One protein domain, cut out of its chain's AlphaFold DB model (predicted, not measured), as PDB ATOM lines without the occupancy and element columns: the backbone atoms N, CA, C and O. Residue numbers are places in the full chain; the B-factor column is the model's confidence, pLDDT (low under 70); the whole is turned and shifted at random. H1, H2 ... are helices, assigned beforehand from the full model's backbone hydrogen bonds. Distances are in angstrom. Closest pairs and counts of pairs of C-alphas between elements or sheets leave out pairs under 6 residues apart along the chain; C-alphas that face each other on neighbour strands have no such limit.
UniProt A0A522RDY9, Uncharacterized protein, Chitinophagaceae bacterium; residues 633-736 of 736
ATOM      1  N   SER A 633      33.872  -0.421  15.767       87.31
ATOM      2  CA  SER A 633      34.583   0.530  14.904       87.31
ATOM      3  C   SER A 633      33.688   1.171  13.844       87.31
ATOM      4  O   SER A 633      33.783   2.380  13.645       87.31
ATOM      5  N   ALA A 634      32.805   0.399  13.205       84.56
ATOM      6  CA  ALA A 634      31.886   0.913  12.192       84.56
ATOM      7  C   ALA A 634      30.876   1.899  12.801       84.56
ATOM      8  O   ALA A 634      30.706   2.999  12.283       84.56
ATOM      9  N   LEU A 635      30.293   1.570  13.960       87.25
ATOM     10  CA  LEU A 635      29.397   2.485  14.678       87.25
ATOM     11  C   LEU A 635      30.114   3.757  15.152       87.25
ATOM     12  O   LEU A 635      29.558   4.852  15.082       87.25
ATOM     13  N   MET A 636      31.363   3.645  15.619       89.88
ATOM     14  CA  MET A 636      32.165   4.817  15.988       89.88
ATOM     15  C   MET A 636      32.460   5.716  14.785       89.88
ATOM     16  O   MET A 636      32.414   6.939  14.921       89.88
ATOM     17  N   GLN A 637      32.752   5.130  13.623       88.44
ATOM     18  CA  GLN A 637      32.945   5.873  12.380       88.44
ATOM     19  C   GLN A 637      31.650   6.571  11.956       88.44
ATOM     20  O   GLN A 637      31.648   7.786  11.766       88.44
ATOM     21  N   GLN A 638      30.539   5.836  11.910       86.81
ATOM     22  CA  GLN A 638      29.214   6.364  11.594       86.81
ATOM     23  C   GLN A 638      28.822   7.526  12.511       86.81
ATOM     24  O   GLN A 638      28.321   8.553  12.057       86.81
ATOM     25  N   ARG A 639      29.120   7.420  13.810       89.50
ATOM     26  CA  ARG A 639      28.926   8.523  14.755       89.50
ATOM     27  C   ARG A 639      29.689   9.783  14.331       89.50
ATOM     28  O   ARG A 639      29.137  10.879  14.405       89.50
ATOM     29  N   GLN A 640      30.950   9.658  13.909       90.56
ATOM     30  CA  GLN A 640      31.739  10.808  13.439       90.56
ATOM     31  C   GLN A 640      31.206  11.382  12.123       90.56
ATOM     32  O   GLN A 640      31.192  12.605  11.953       90.56
ATOM     33  N   GLU A 641      30.732  10.526  11.218       88.19
ATOM     34  CA  GLU A 641      30.055  10.936   9.986       88.19
ATOM     35  C   GLU A 641      28.796  11.755  10.303       88.19
ATOM     36  O   GLU A 641      28.644  12.849   9.770       88.19
ATOM     37  N   LEU A 642      27.952  11.317  11.245       88.12
ATOM     38  CA  LEU A 642      26.749  12.047  11.677       88.12
ATOM     39  C   LEU A 642      27.072  13.383  12.364       88.12
ATOM     40  O   LEU A 642      26.443  14.402  12.075       88.12
ATOM     41  N   ILE A 643      28.088  13.418  13.235       90.31
ATOM     42  CA  ILE A 643      28.576  14.669  13.846       90.31
ATOM     43  C   ILE A 643      29.044  15.655  12.767       90.31
ATOM     44  O   ILE A 643      28.854  16.867  12.910       90.31
ATOM     45  N   SER A 644      29.666  15.150  11.701       90.31
ATOM     46  CA  SER A 644      30.117  15.965  10.573       90.31
ATOM     47  C   SER A 644      28.932  16.428   9.724       90.31
ATOM     48  O   SER A 644      28.828  17.620   9.441       90.31
ATOM     49  N   ALA A 645      27.992  15.533   9.413       87.25
ATOM     50  CA  ALA A 645      26.775  15.819   8.657       87.25
ATOM     51  C   ALA A 645      25.939  16.934   9.293       87.25
ATOM     52  O   ALA A 645      25.495  17.840   8.595       87.25
ATOM     53  N   LYS A 646      25.826  16.958  10.626       89.00
ATOM     54  CA  LYS A 646      25.158  18.041  11.369       89.00
ATOM     55  C   LYS A 646      25.814  19.418  11.199       89.00
ATOM     56  O   LYS A 646      25.194  20.425  11.513       89.00
ATOM     57  N   LYS A 647      27.070  19.480  10.745       90.00
ATOM     58  CA  LYS A 647      27.800  20.737  10.501       90.00
ATOM     59  C   LYS A 647      27.794  21.142   9.033       90.00
ATOM     60  O   LYS A 647      27.709  22.330   8.748       90.00
ATOM     61  N   ILE A 648      27.952  20.175   8.127       90.25
ATOM     62  CA  ILE A 648      28.193  20.447   6.700       90.25
ATOM     63  C   ILE A 648      27.030  20.048   5.784       90.25
ATOM     64  O   ILE A 648      27.074  20.360   4.601       90.25
ATOM     65  N   GLY A 649      26.007  19.358   6.299       83.94
ATOM     66  CA  GLY A 649      24.857  18.896   5.516       83.94
ATOM     67  C   GLY A 649      25.178  17.780   4.520       83.94
ATOM     68  O   GLY A 649      24.467  17.630   3.531       83.94
ATOM     69  N   ILE A 650      26.250  17.013   4.750       82.19
ATOM     70  CA  ILE A 650      26.680  15.901   3.890       82.19
ATOM     71  C   ILE A 650      26.887  14.655   4.749       82.19
ATOM     72  O   ILE A 650      27.654  14.690   5.712       82.19
ATOM     73  N   TYR A 651      26.232  13.558   4.379       78.81
ATOM     74  CA  TYR A 651      26.401  12.239   4.982       78.81
ATOM     75  C   TYR A 651      26.626  11.208   3.874       78.81
ATOM     76  O   TYR A 651      25.767  11.057   3.008       78.81
ATOM     77  N   ARG A 652      27.782  10.527   3.888       75.81
ATOM     78  CA  ARG A 652      28.175   9.502   2.895       75.81
ATOM     79  C   ARG A 652      27.878   9.924   1.450       75.81
ATOM     80  O   ARG A 652      27.100   9.288   0.746       75.81
ATOM     81  N   ASP A 653      28.448  11.064   1.065       73.31
ATOM     82  CA  ASP A 653      28.322  11.684  -0.264       73.31
ATOM     83  C   ASP A 653      26.905  12.137  -0.667       73.31
ATOM     84  O   ASP A 653      26.698  12.605  -1.786       73.31
ATOM     85  N   ARG A 654      25.929  12.079   0.250       71.50
ATOM     86  CA  ARG A 654      24.557  12.558   0.037       71.50
ATOM     87  C   ARG A 654      24.304  13.845   0.806       71.50
ATOM     88  O   ARG A 654      24.698  13.985   1.967       71.50
ATOM     89  N   GLN A 655      23.612  14.785   0.169       74.44
ATOM     90  CA  GLN A 655      23.150  15.997   0.833       74.44
ATOM     91  C   GLN A 655      21.997  15.652   1.785       74.44
ATOM     92  O   GLN A 655      21.029  15.009   1.388       74.44
ATOM     93  N   VAL A 656      22.101  16.080   3.041       74.88
ATOM     94  CA  VAL A 656      21.085  15.857   4.076       74.88
ATOM     95  C   VAL A 656      20.668  17.185   4.695       74.88
ATOM     96  O   VAL A 656      21.487  18.079   4.912       74.88
ATOM     97  N   SER A 657      19.376  17.327   4.986       77.25
ATOM     98  CA  SER A 657      18.859  18.528   5.640       77.25
ATOM     99  C   SER A 657      19.195  18.502   7.129       77.25
ATOM    100  O   SER A 657      18.729  17.631   7.864       77.25
ATOM    101  N   VAL A 658      20.003  19.467   7.569       81.06
ATOM    102  CA  VAL A 658      20.429  19.594   8.971       81.06
ATOM    103  C   VAL A 658      19.255  19.968   9.880       81.06
ATOM    104  O   VAL A 658      19.197  19.506  11.014       81.06
ATOM    105  N   ASP A 659      18.292  20.733   9.363       81.19
ATOM    106  CA  ASP A 659      17.152  21.256  10.128       81.19
ATOM    107  C   ASP A 659      15.869  20.424   9.960       81.19
ATOM    108  O   ASP A 659      14.806  20.798  10.465       81.19
ATOM    109  N   ALA A 660      15.931  19.292   9.246       77.25
ATOM    110  CA  ALA A 660      14.778  18.410   9.093       77.25
ATOM    111  C   ALA A 660      14.347  17.862  10.458       77.25
ATOM    112  O   ALA A 660      15.091  17.118  11.102       77.25
ATOM    113  N   LYS A 661      13.133  18.224  10.888       79.81
ATOM    114  CA  LYS A 661      12.550  17.752  12.146       79.81
ATOM    115  C   LYS A 661      12.400  16.232  12.143       79.81
ATOM    116  O   LYS A 661      12.096  15.629  11.113       79.81
ATOM    117  N   ALA A 662      12.622  15.632  13.309       77.25
ATOM    118  CA  ALA A 662      12.309  14.229  13.539       77.25
ATOM    119  C   ALA A 662      10.790  14.023  13.590       77.25
ATOM    120  O   ALA A 662      10.113  14.776  14.300       77.25
ATOM    121  N   SER A 663      10.282  13.004  12.892       74.75
ATOM    122  CA  SER A 663       8.873  12.602  12.986       74.75
ATOM    123  C   SER A 663       8.566  11.974  14.351       74.75
ATOM    124  O   SER A 663       9.473  11.557  15.084       74.75
ATOM    125  N   ASN A 664       7.281  11.876  14.699       74.94
ATOM    126  CA  ASN A 664       6.840  11.250  15.951       74.94
ATOM    127  C   ASN A 664       7.307   9.791  16.053       74.94
ATOM    128  O   ASN A 664       7.832   9.374  17.086       74.94
ATOM    129  N   MET A 665       7.222   9.042  14.951       76.56
ATOM    130  CA  MET A 665       7.722   7.670  14.870       76.56
ATOM    131  C   MET A 665       9.225   7.583  15.195       76.56
ATOM    132  O   MET A 665       9.637   6.779  16.032       76.56
ATOM    133  N   GLN A 666      10.048   8.458  14.607       78.31
ATOM    134  CA  GLN A 666      11.494   8.494  14.863       78.31
ATOM    135  C   GLN A 666      11.812   8.808  16.334       78.31
ATOM    136  O   GLN A 666      12.707   8.201  16.929       78.31
ATOM    137  N   ARG A 667      11.053   9.723  16.950       80.50
ATOM    138  CA  ARG A 667      11.153  10.011  18.390       80.50
ATOM    139  C   ARG A 667      10.756   8.800  19.245       80.50
ATOM    140  O   ARG A 667      11.402   8.552  20.262       80.50
ATOM    141  N   GLY A 668       9.766   8.013  18.815       81.50
ATOM    142  CA  GLY A 668       9.371   6.749  19.452       81.50
ATOM    143  C   GLY A 668      10.493   5.715  19.502       81.50
ATOM    144  O   GLY A 668      10.760   5.136  20.556       81.50
ATOM    145  N   PHE A 669      11.233   5.546  18.409       84.75
ATOM    146  CA  PHE A 669      12.412   4.676  18.395       84.75
ATOM    147  C   PHE A 669      13.560   5.223  19.253       84.75
ATOM    148  O   PHE A 669      14.175   4.460  19.999       84.75
ATOM    149  N   ALA A 670      13.821   6.539  19.235       86.44
ATOM    150  CA  ALA A 670      14.767   7.156  20.177       86.44
ATOM    151  C   ALA A 670      14.384   6.873  21.635       86.44
ATOM    152  O   ALA A 670      15.251   6.633  22.476       86.44
ATOM    153  N   TYR A 671      13.088   6.861  21.934       86.88
ATOM    154  CA  TYR A 671      12.585   6.545  23.258       86.88
ATOM    155  C   TYR A 671      12.824   5.073  23.630       86.88
ATOM    156  O   TYR A 671      13.318   4.810  24.728       86.88
ATOM    157  N   ILE A 672      12.602   4.118  22.720       88.00
ATOM    158  CA  ILE A 672      12.995   2.708  22.931       88.00
ATOM    159  C   ILE A 672      14.505   2.598  23.186       88.00
ATOM    160  O   ILE A 672      14.929   1.948  24.147       88.00
ATOM    161  N   GLY A 673      15.317   3.287  22.376       89.88
ATOM    162  CA  GLY A 673      16.766   3.357  22.552       89.88
ATOM    163  C   GLY A 673      17.154   3.877  23.936       89.88
ATOM    164  O   GLY A 673      17.983   3.267  24.614       89.88
ATOM    165  N   LEU A 674      16.497   4.944  24.409       90.06
ATOM    166  CA  LEU A 674      16.679   5.466  25.761       90.06
ATOM    167  C   LEU A 674      16.324   4.404  26.811       90.06
ATOM    168  O   LEU A 674      17.134   4.149  27.702       90.06
ATOM    169  N   LEU A 675      15.155   3.764  26.718       87.69
ATOM    170  CA  LEU A 675      14.729   2.745  27.682       87.69
ATOM    171  C   LEU A 675      15.739   1.590  27.774       87.69
ATOM    172  O   LEU A 675      16.112   1.203  28.886       87.69
ATOM    173  N   LYS A 676      16.237   1.084  26.637       89.38
ATOM    174  CA  LYS A 676      17.249   0.012  26.602       89.38
ATOM    175  C   LYS A 676      18.591   0.457  27.176       89.38
ATOM    176  O   LYS A 676      19.178  -0.244  28.004       89.38
ATOM    177  N   VAL A 677      19.069   1.645  26.814       90.75
ATOM    178  CA  VAL A 677      20.304   2.212  27.377       90.75
ATOM    179  C   VAL A 677      20.209   2.347  28.897       90.75
ATOM    180  O   VAL A 677      21.120   1.937  29.626       90.75
ATOM    181  N   LEU A 678      19.081   2.857  29.396       86.44
ATOM    182  CA  LEU A 678      18.837   3.060  30.822       86.44
ATOM    183  C   LEU A 678      18.785   1.750  31.622       86.44
ATOM    184  O   LEU A 678      18.870   1.803  32.848       86.44
ATOM    185  N   MET A 679      18.704   0.576  30.997       82.25
ATOM    186  CA  MET A 679      18.870  -0.694  31.714       82.25
ATOM    187  C   MET A 679      20.290  -0.889  32.252       82.25
ATOM    188  O   MET A 679      20.489  -1.608  33.229       82.25
ATOM    189  N   THR A 680      21.288  -0.296  31.589       79.56
ATOM    190  CA  THR A 680      22.711  -0.569  31.853       79.56
ATOM    191  C   THR A 680      23.532   0.679  32.181       79.56
ATOM    192  O   THR A 680      24.598   0.558  32.788       79.56
ATOM    193  N   ALA A 681      23.053   1.872  31.816       84.56
ATOM    194  CA  ALA A 681      23.716   3.139  32.104       84.56
ATOM    195  C   ALA A 681      23.701   3.473  33.608       84.56
ATOM    196  O   ALA A 681      22.663   3.399  34.272       84.56
ATOM    197  N   LYS A 682      24.860   3.890  34.134       83.31
ATOM    198  CA  LYS A 682      25.068   4.270  35.545       83.31
ATOM    199  C   LYS A 682      25.063   5.787  35.720       83.31
ATOM    200  O   LYS A 682      25.206   6.527  34.753       83.31
ATOM    201  N   TYR A 683      24.914   6.264  36.953       81.38
ATOM    202  CA  TYR A 683      25.056   7.690  37.261       81.38
ATOM    203  C   TYR A 683      26.529   8.146  37.113       81.38
ATOM    204  O   TYR A 683      27.419   7.404  37.539       81.38
ATOM    205  N   PRO A 684      26.822   9.349  36.571       84.81
ATOM    206  CA  PRO A 684      25.899  10.383  36.079       84.81
ATOM    207  C   PRO A 684      25.477  10.219  34.612       84.81
ATOM    208  O   PRO A 684      24.613  10.959  34.148       84.81
ATOM    209  N   GLU A 685      26.074   9.293  33.856       88.81
ATOM    210  CA  GLU A 685      25.783   9.099  32.428       88.81
ATOM    211  C   GLU A 685      24.300   8.831  32.157       88.81
ATOM    212  O   GLU A 685      23.757   9.322  31.173       88.81
ATOM    213  N   ARG A 686      23.615   8.144  33.075       87.44
ATOM    214  CA  ARG A 686      22.162   7.949  33.056       87.44
ATOM    215  C   ARG A 686      21.391   9.259  32.858       87.44
ATOM    216  O   ARG A 686      20.459   9.299  32.062       87.44
ATOM    217  N   GLU A 687      21.765  10.322  33.570       85.88
ATOM    218  CA  GLU A 687      21.108  11.627  33.432       85.88
ATOM    219  C   GLU A 687      21.500  12.308  32.124       85.88
ATOM    220  O   GLU A 687      20.649  12.891  31.462       85.88
ATOM    221  N   LYS A 688      22.751  12.139  31.683       90.56
ATOM    222  CA  LYS A 688      23.193  12.652  30.381       90.56
ATOM    223  C   LYS A 688      22.419  12.042  29.217       90.56
ATOM    224  O   LYS A 688      22.066  12.771  28.302       90.56
ATOM    225  N   TRP A 689      22.106  10.750  29.274       91.62
ATOM    226  CA  TRP A 689      21.263  10.088  28.278       91.62
ATOM    227  C   TRP A 689      19.852  10.681  28.230       91.62
ATOM    228  O   TRP A 689      19.336  10.963  27.151       91.62
ATOM    229  N   LYS A 690      19.245  10.948  29.394       88.38
ATOM    230  CA  LYS A 690      17.942  11.630  29.466       88.38
ATOM    231  C   LYS A 690      18.018  13.058  28.926       88.38
ATOM    232  O   LYS A 690      17.105  13.501  28.238       88.38
ATOM    233  N   GLU A 691      19.085  13.789  29.239       87.88
ATOM    234  CA  GLU A 691      19.318  15.136  28.712       87.88
ATOM    235  C   GLU A 691      19.561  15.136  27.200       87.88
ATOM    236  O   GLU A 691      19.081  16.035  26.517       87.88
ATOM    237  N   ALA A 692      20.299  14.155  26.677       89.94
ATOM    238  CA  ALA A 692      20.550  13.991  25.251       89.94
ATOM    239  C   ALA A 692      19.244  13.701  24.506       89.94
ATOM    240  O   ALA A 692      18.955  14.368  23.518       89.94
ATOM    241  N   PHE A 693      18.413  12.804  25.042       89.19
ATOM    242  CA  PHE A 693      17.093  12.510  24.492       89.19
ATOM    243  C   PHE A 693      16.192  13.754  24.440       89.19
ATOM    244  O   PHE A 693      15.631  14.063  23.397       89.19
ATOM    245  N   LYS A 694      16.131  14.543  25.523       85.88
ATOM    246  CA  LYS A 694      15.357  15.803  25.571       85.88
ATOM    247  C   LYS A 694      15.819  16.866  24.567       85.88
ATOM    248  O   LYS A 694      15.096  17.826  24.328       85.88
ATOM    249  N   LYS A 695      17.041  16.748  24.040       87.44
ATOM    250  CA  LYS A 695      17.610  17.672  23.047       87.44
ATOM    251  C   LYS A 695      17.375  17.211  21.610       87.44
ATOM    252  O   LYS A 695      17.734  17.950  20.696       87.44
ATOM    253  N   ILE A 696      16.812  16.019  21.401       85.94
ATOM    254  CA  ILE A 696      16.490  15.521  20.067       85.94
ATOM    255  C   ILE A 696      15.444  16.435  19.437       85.94
ATOM    256  O   ILE A 696      14.358  16.627  19.976       85.94
ATOM    257  N   ASN A 697      15.771  16.973  18.266       85.12
ATOM    258  CA  ASN A 697      14.846  17.789  17.490       85.12
ATOM    259  C   ASN A 697      14.839  17.387  16.010       85.12
ATOM    260  O   ASN A 697      13.782  17.370  15.377       85.12
ATOM    261  N   THR A 698      16.007  17.044  15.465       84.56
ATOM    262  CA  THR A 698      16.203  16.750  14.041       84.56
ATOM    263  C   THR A 698      16.349  15.251  13.767       84.56
ATOM    264  O   THR A 698      16.676  14.471  14.665       84.56
ATOM    265  N   LYS A 699      16.169  14.840  12.506       81.50
ATOM    266  CA  LYS A 699      16.415  13.454  12.061       81.50
ATOM    267  C   LYS A 699      17.842  12.997  12.378       81.50
ATOM    268  O   LYS A 699      18.051  11.879  12.840       81.50
ATOM    269  N   LEU A 700      18.820  13.889  12.198       84.44
ATOM    270  CA  LEU A 700      20.224  13.615  12.508       84.44
ATOM    271  C   LEU A 700      20.480  13.469  14.015       84.44
ATOM    272  O   LEU A 700      21.360  12.701  14.400       84.44
ATOM    273  N   ASP A 701      19.725  14.164  14.875       88.06
ATOM    274  CA  ASP A 701      19.822  13.972  16.328       88.06
ATOM    275  C   ASP A 701      19.353  12.579  16.739       88.06
ATOM    276  O   ASP A 701      20.038  11.914  17.514       88.06
ATOM    277  N   VAL A 702      18.222  12.122  16.189       86.62
ATOM    278  CA  VAL A 702      17.735  10.754  16.418       86.62
ATOM    279  C   VAL A 702      18.761   9.738  15.920       86.62
ATOM    280  O   VAL A 702      19.097   8.806  16.650       86.62
ATOM    281  N   ALA A 703      19.301   9.937  14.715       86.31
ATOM    282  CA  ALA A 703      20.282   9.033  14.117       86.31
ATOM    283  C   ALA A 703      21.523   8.893  14.997       86.31
ATOM    284  O   ALA A 703      21.932   7.782  15.342       86.31
ATOM    285  N   GLN A 704      22.082  10.032  15.420       89.62
ATOM    286  CA  GLN A 704      23.226  10.070  16.318       89.62
ATOM    287  C   GLN A 704      22.897   9.370  17.641       89.62
ATOM    288  O   GLN A 704      23.670   8.524  18.084       89.62
ATOM    289  N   PHE A 705      21.750   9.684  18.247       91.25
ATOM    290  CA  PHE A 705      21.334   9.106  19.522       91.25
ATOM    291  C   PHE A 705      21.198   7.581  19.448       91.25
ATOM    292  O   PHE A 705      21.690   6.881  20.330       91.25
ATOM    293  N   LEU A 706      20.582   7.044  18.391       89.19
ATOM    294  CA  LEU A 706      20.424   5.600  18.222       89.19
ATOM    295  C   LEU A 706      21.750   4.894  17.930       89.19
ATOM    296  O   LEU A 706      21.981   3.817  18.471       89.19
ATOM    297  N   VAL A 707      22.652   5.490  17.144       89.94
ATOM    298  CA  VAL A 707      24.010   4.945  16.935       89.94
ATOM    299  C   VAL A 707      24.777   4.882  18.258       89.94
ATOM    300  O   VAL A 707      25.395   3.865  18.582       89.94
ATOM    301  N   GLU A 708      24.703   5.944  19.060       92.25
ATOM    302  CA  GLU A 708      25.282   5.972  20.402       92.25
ATOM    303  C   GLU A 708      24.620   4.923  21.315       92.25
ATOM    304  O   GLU A 708      25.305   4.259  22.097       92.25
ATOM    305  N   ALA A 709      23.301   4.733  21.207       91.88
ATOM    306  CA  ALA A 709      22.571   3.734  21.979       91.88
ATOM    307  C   ALA A 709      23.013   2.315  21.601       91.88
ATOM    308  O   ALA A 709      23.305   1.524  22.496       91.88
ATOM    309  N   LYS A 710      23.166   2.006  20.303       90.31
ATOM    310  CA  LYS A 710      23.705   0.720  19.825       90.31
ATOM    311  C   LYS A 710      25.109   0.458  20.372       90.31
ATOM    312  O   LYS A 710      25.377  -0.637  20.864       90.31
ATOM    313  N   LEU A 711      25.989   1.467  20.378       90.81
ATOM    314  CA  LEU A 711      27.324   1.366  20.989       90.81
ATOM    315  C   LEU A 711      27.256   0.966  22.471       90.81
ATOM    316  O   LEU A 711      27.996   0.083  22.920       90.81
ATOM    317  N   GLN A 712      26.348   1.576  23.229       92.25
ATOM    318  CA  GLN A 712      26.177   1.266  24.643       92.25
ATOM    319  C   GLN A 712      25.508  -0.100  24.873       92.25
ATOM    320  O   GLN A 712      25.921  -0.839  25.771       92.25
ATOM    321  N   ILE A 713      24.500  -0.461  24.079       89.88
ATOM    322  CA  ILE A 713      23.747  -1.714  24.213       89.88
ATOM    323  C   ILE A 713      24.646  -2.907  23.864       89.88
ATOM    324  O   ILE A 713      24.851  -3.775  24.725       89.88
ATOM    325  N   ASN A 714      25.254  -2.885  22.674       88.44
ATOM    326  CA  ASN A 714      25.991  -4.014  22.098       88.44
ATOM    327  C   ASN A 714      27.427  -4.115  22.626       88.44
ATOM    328  O   ASN A 714      27.909  -5.211  22.900       88.44
ATOM    329  N   PHE A 715      28.112  -2.980  22.814       91.25
ATOM    330  CA  PHE A 715      29.554  -2.954  23.109       91.25
ATOM    331  C   PHE A 715      29.908  -2.364  24.481       91.25
ATOM    332  O   PHE A 715      31.081  -2.319  24.846       91.25
ATOM    333  N   LYS A 716      28.919  -1.915  25.271       91.56
ATOM    334  CA  LYS A 716      29.129  -1.241  26.573       91.56
ATOM    335  C   LYS A 716      30.031   0.001  26.475       91.56
ATOM    336  O   LYS A 716      30.732   0.366  27.429       91.56
ATOM    337  N   VAL A 717      30.005   0.649  25.310       91.94
ATOM    338  CA  VAL A 717      30.729   1.885  25.023       91.94
ATOM    339  C   VAL A 717      29.814   3.074  25.298       91.94
ATOM    340  O   VAL A 717      28.995   3.450  24.464       91.94
ATOM    341  N   ASP A 718      29.992   3.694  26.465       92.00
ATOM    342  CA  ASP A 718      29.275   4.916  26.830       92.00
ATOM    343  C   ASP A 718      30.032   6.159  26.330       92.00
ATOM    344  O   ASP A 718      31.066   6.555  26.885       92.00
ATOM    345  N   VAL A 719      29.511   6.781  25.272       91.56
ATOM    346  CA  VAL A 719      30.110   7.970  24.644       91.56
ATOM    347  C   VAL A 719      30.113   9.190  25.570       91.56
ATOM    348  O   VAL A 719      31.072   9.965  25.571       91.56
ATOM    349  N   HIS A 720      29.105   9.340  26.432       91.50
ATOM    350  CA  HIS A 720      29.000  10.461  27.363       91.50
ATOM    351  C   HIS A 720      30.005  10.359  28.519       91.50
ATOM    352  O   HIS A 720      30.433  11.388  29.073       91.50
ATOM    353  N   ARG A 721      30.400   9.130  28.882       89.38
ATOM    354  CA  ARG A 721      31.546   8.868  29.765       89.38
ATOM    355  C   ARG A 721      32.856   9.247  29.082       89.38
ATOM    356  O   ARG A 721      33.638   9.991  29.670       89.38
ATOM    357  N   MET A 722      33.070   8.797  27.844       89.38
ATOM    358  CA  MET A 722      34.298   9.088  27.089       89.38
ATOM    359  C   MET A 722      34.534  10.595  26.932       89.38
ATOM    360  O   MET A 722      35.627  11.093  27.196       89.38
ATOM    361  N   GLU A 723      33.499  11.354  26.565       87.69
ATOM    362  CA  GLU A 723      33.580  12.813  26.432       87.69
ATOM    363  C   GLU A 723      33.931  13.500  27.759       87.69
ATOM    364  O   GLU A 723      34.744  14.428  27.796       87.69
ATOM    365  N   ARG A 724      33.367  13.018  28.874       85.38
ATOM    366  CA  ARG A 724      33.667  13.530  30.220       85.38
ATOM    367  C   ARG A 724      35.125  13.306  30.602       85.38
ATOM    368  O   ARG A 724      35.764  14.221  31.119       85.38
ATOM    369  N   GLU A 725      35.634  12.101  30.379       85.44
ATOM    370  CA  GLU A 725      37.017  11.735  30.694       85.44
ATOM    371  C   GLU A 725      38.008  12.520  29.827       85.44
ATOM    372  O   GLU A 725      38.982  13.070  30.343       85.44
ATOM    373  N   ASN A 726      37.698  12.703  28.541       85.50
ATOM    374  CA  ASN A 726      38.491  13.535  27.640       85.50
ATOM    375  C   ASN A 726      38.542  15.002  28.092       85.50
ATOM    376  O   ASN A 726      39.623  15.588  28.149       85.50
ATOM    377  N   MET A 727      37.407  15.593  28.489       78.50
ATOM    378  CA  MET A 727      37.377  16.969  29.006       78.50
ATOM    379  C   MET A 727      38.197  17.139  30.291       78.50
ATOM    380  O   MET A 727      38.867  18.162  30.455       78.50
ATOM    381  N   LYS A 728      38.183  16.150  31.196       75.75
ATOM    382  CA  LYS A 728      39.037  16.164  32.397       75.75
ATOM    383  C   LYS A 728      40.520  16.161  32.023       75.75
ATOM    384  O   LYS A 728      41.283  16.957  32.563       75.75
ATOM    385  N   ASN A 729      40.913  15.330  31.060       75.19
ATOM    386  CA  ASN A 729      42.299  15.241  30.603       75.19
ATOM    387  C   ASN A 729      42.790  16.543  29.951       75.19
ATOM    388  O   ASN A 729      43.929  16.943  30.184       75.19
ATOM    389  N   VAL A 730      41.944  17.235  29.180       74.69
ATOM    390  CA  VAL A 730      42.287  18.543  28.590       74.69
ATOM    391  C   VAL A 730      42.448  19.616  29.668       74.69
ATOM    392  O   VAL A 730      43.433  20.349  29.650       74.69
ATOM    393  N   LYS A 731      41.531  19.690  30.644       67.31
ATOM    394  CA  LYS A 731      41.644  20.653  31.754       67.31
ATOM    395  C   LYS A 731      42.914  20.439  32.574       67.31
ATOM    396  O   LYS A 731      43.599  21.409  32.871       67.31
ATOM    397  N   ASN A 732      43.264  19.186  32.867       63.25
ATOM    398  CA  ASN A 732      44.485  18.865  33.605       63.25
ATOM    399  C   ASN A 732      45.759  19.233  32.827       63.25
ATOM    400  O   ASN A 732      46.732  19.645  33.443       63.25
ATOM    401  N   LYS A 733      45.754  19.127  31.489       62.84
ATOM    402  CA  LYS A 733      46.882  19.554  30.640       62.84
ATOM    403  C   LYS A 733      47.039  21.070  30.523       62.84
ATOM    404  O   LYS A 733      48.134  21.518  30.235       62.84
ATOM    405  N   ASN A 734      45.964  21.837  30.702       53.41
ATOM    406  CA  ASN A 734      46.012  23.301  30.650       53.41
ATOM    407  C   ASN A 734      46.277  23.941  32.026       53.41
ATOM    408  O   ASN A 734      46.484  25.148  32.097       53.41
ATOM    409  N   ALA A 735      46.203  23.157  33.108       50.25
ATOM    410  CA  ALA A 735      46.386  23.608  34.490       50.25
ATOM    411  C   ALA A 735      47.742  23.208  35.104       50.25
ATOM    412  O   ALA A 735      48.042  23.633  36.218       50.25
ATOM    413  N   GLY A 736      48.528  22.379  34.410       41.75
ATOM    414  CA  GLY A 736      49.929  22.086  34.723       41.75
ATOM    415  C   GLY A 736      50.832  22.710  33.677       41.75
ATOM    416  O   GLY A 736      51.973  23.053  34.050       41.75
TER     417      GLY A 736
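AT A GLANCE: This is residues 633 to 736 of the 736 residues of an uncharacterized protein of Chitinophagaceae bacterium (UniProt A0A522RDY9). Four helices lie nearly aligned, with H4 in the middle: H1 packs on one side of it and the hairpin of H2 and H3 is on the other, the centres of H2, H3 and H4 making a triangle. The fifth helix, H5, turns away from them about perpendicular to H4, and its residues 725 to 735, with Gly 736, stick out as an arm. The printed part has 104 residues, with five named helices in the order H1 to H5 and no named strand; the class is all helix. It is compact, with a radius of gyration of the C-alphas of 14.6 A, and spans 44 by 32 by 24 A.

HOW THE PARTS SIT: Start with H1, residues 633 to 648, and look across to H4, residues 699 to 715: they touch, closest at the C-alphas of Arg 639 and Gln 704, 6.1 A apart, at a shallow tilt of 18 degrees, opposite ways. H2, residues 664 to 677, is apart from H1 but touches H4, closest at the C-alphas of Gly 673 and Ala 709, 5.8 A, at a shallow tilt of 24 degrees, the same way. H2 forms a helical hairpin with H3, residues 685 to 694; their lines stand at 3 degrees, and the closest C-alphas, of Leu 674 and Trp 689, are 7.0 A apart. H3 and H4 are close but not clearly touching, with the C-alphas of Phe 693 and Phe 705 closest at 7.4 A. H5, residues 719 to 735, touches H3 with residues 720 to 721 alone, closest at the C-alphas of Glu 685 and His 720, 6.2 A; at 71 degrees they are only just about perpendicular. Of the four touching pairs three are at a shallow tilt, a mostly aligned packing. In H2, H3, H4 and H5 every O i to N i+4 pair is within hydrogen-bond range; in H1, 11 of 12 are.

IN THESE COORDINATES: Find C-alpha 633 at (34.583, 0.530, 14.904); from there H1 runs 22.5 A to C-alpha 648. H2 covers 19.8 A and H3 14.2 A. Find C-alpha 699 at (16.415, 13.454, 12.061), where H4 begins its 23.7 A. H5 runs 24.6 A and ends at C-alpha 735, (46.386, 23.608, 34.490).

THE WHOLE: The C-alphas farthest apart, of Met 665 and Gly 736, are 48.8 A apart. The printed part has no cut. Residues 649 to 663 make the long link from H1 to H2, with a short antiparallel pairing of 650 to 651 with 654 to 655; the links H3 to H4 and H4 to H5 are tight. The mean pLDDT of the printed part is 83.8, and residues 731 to 736 are under 70.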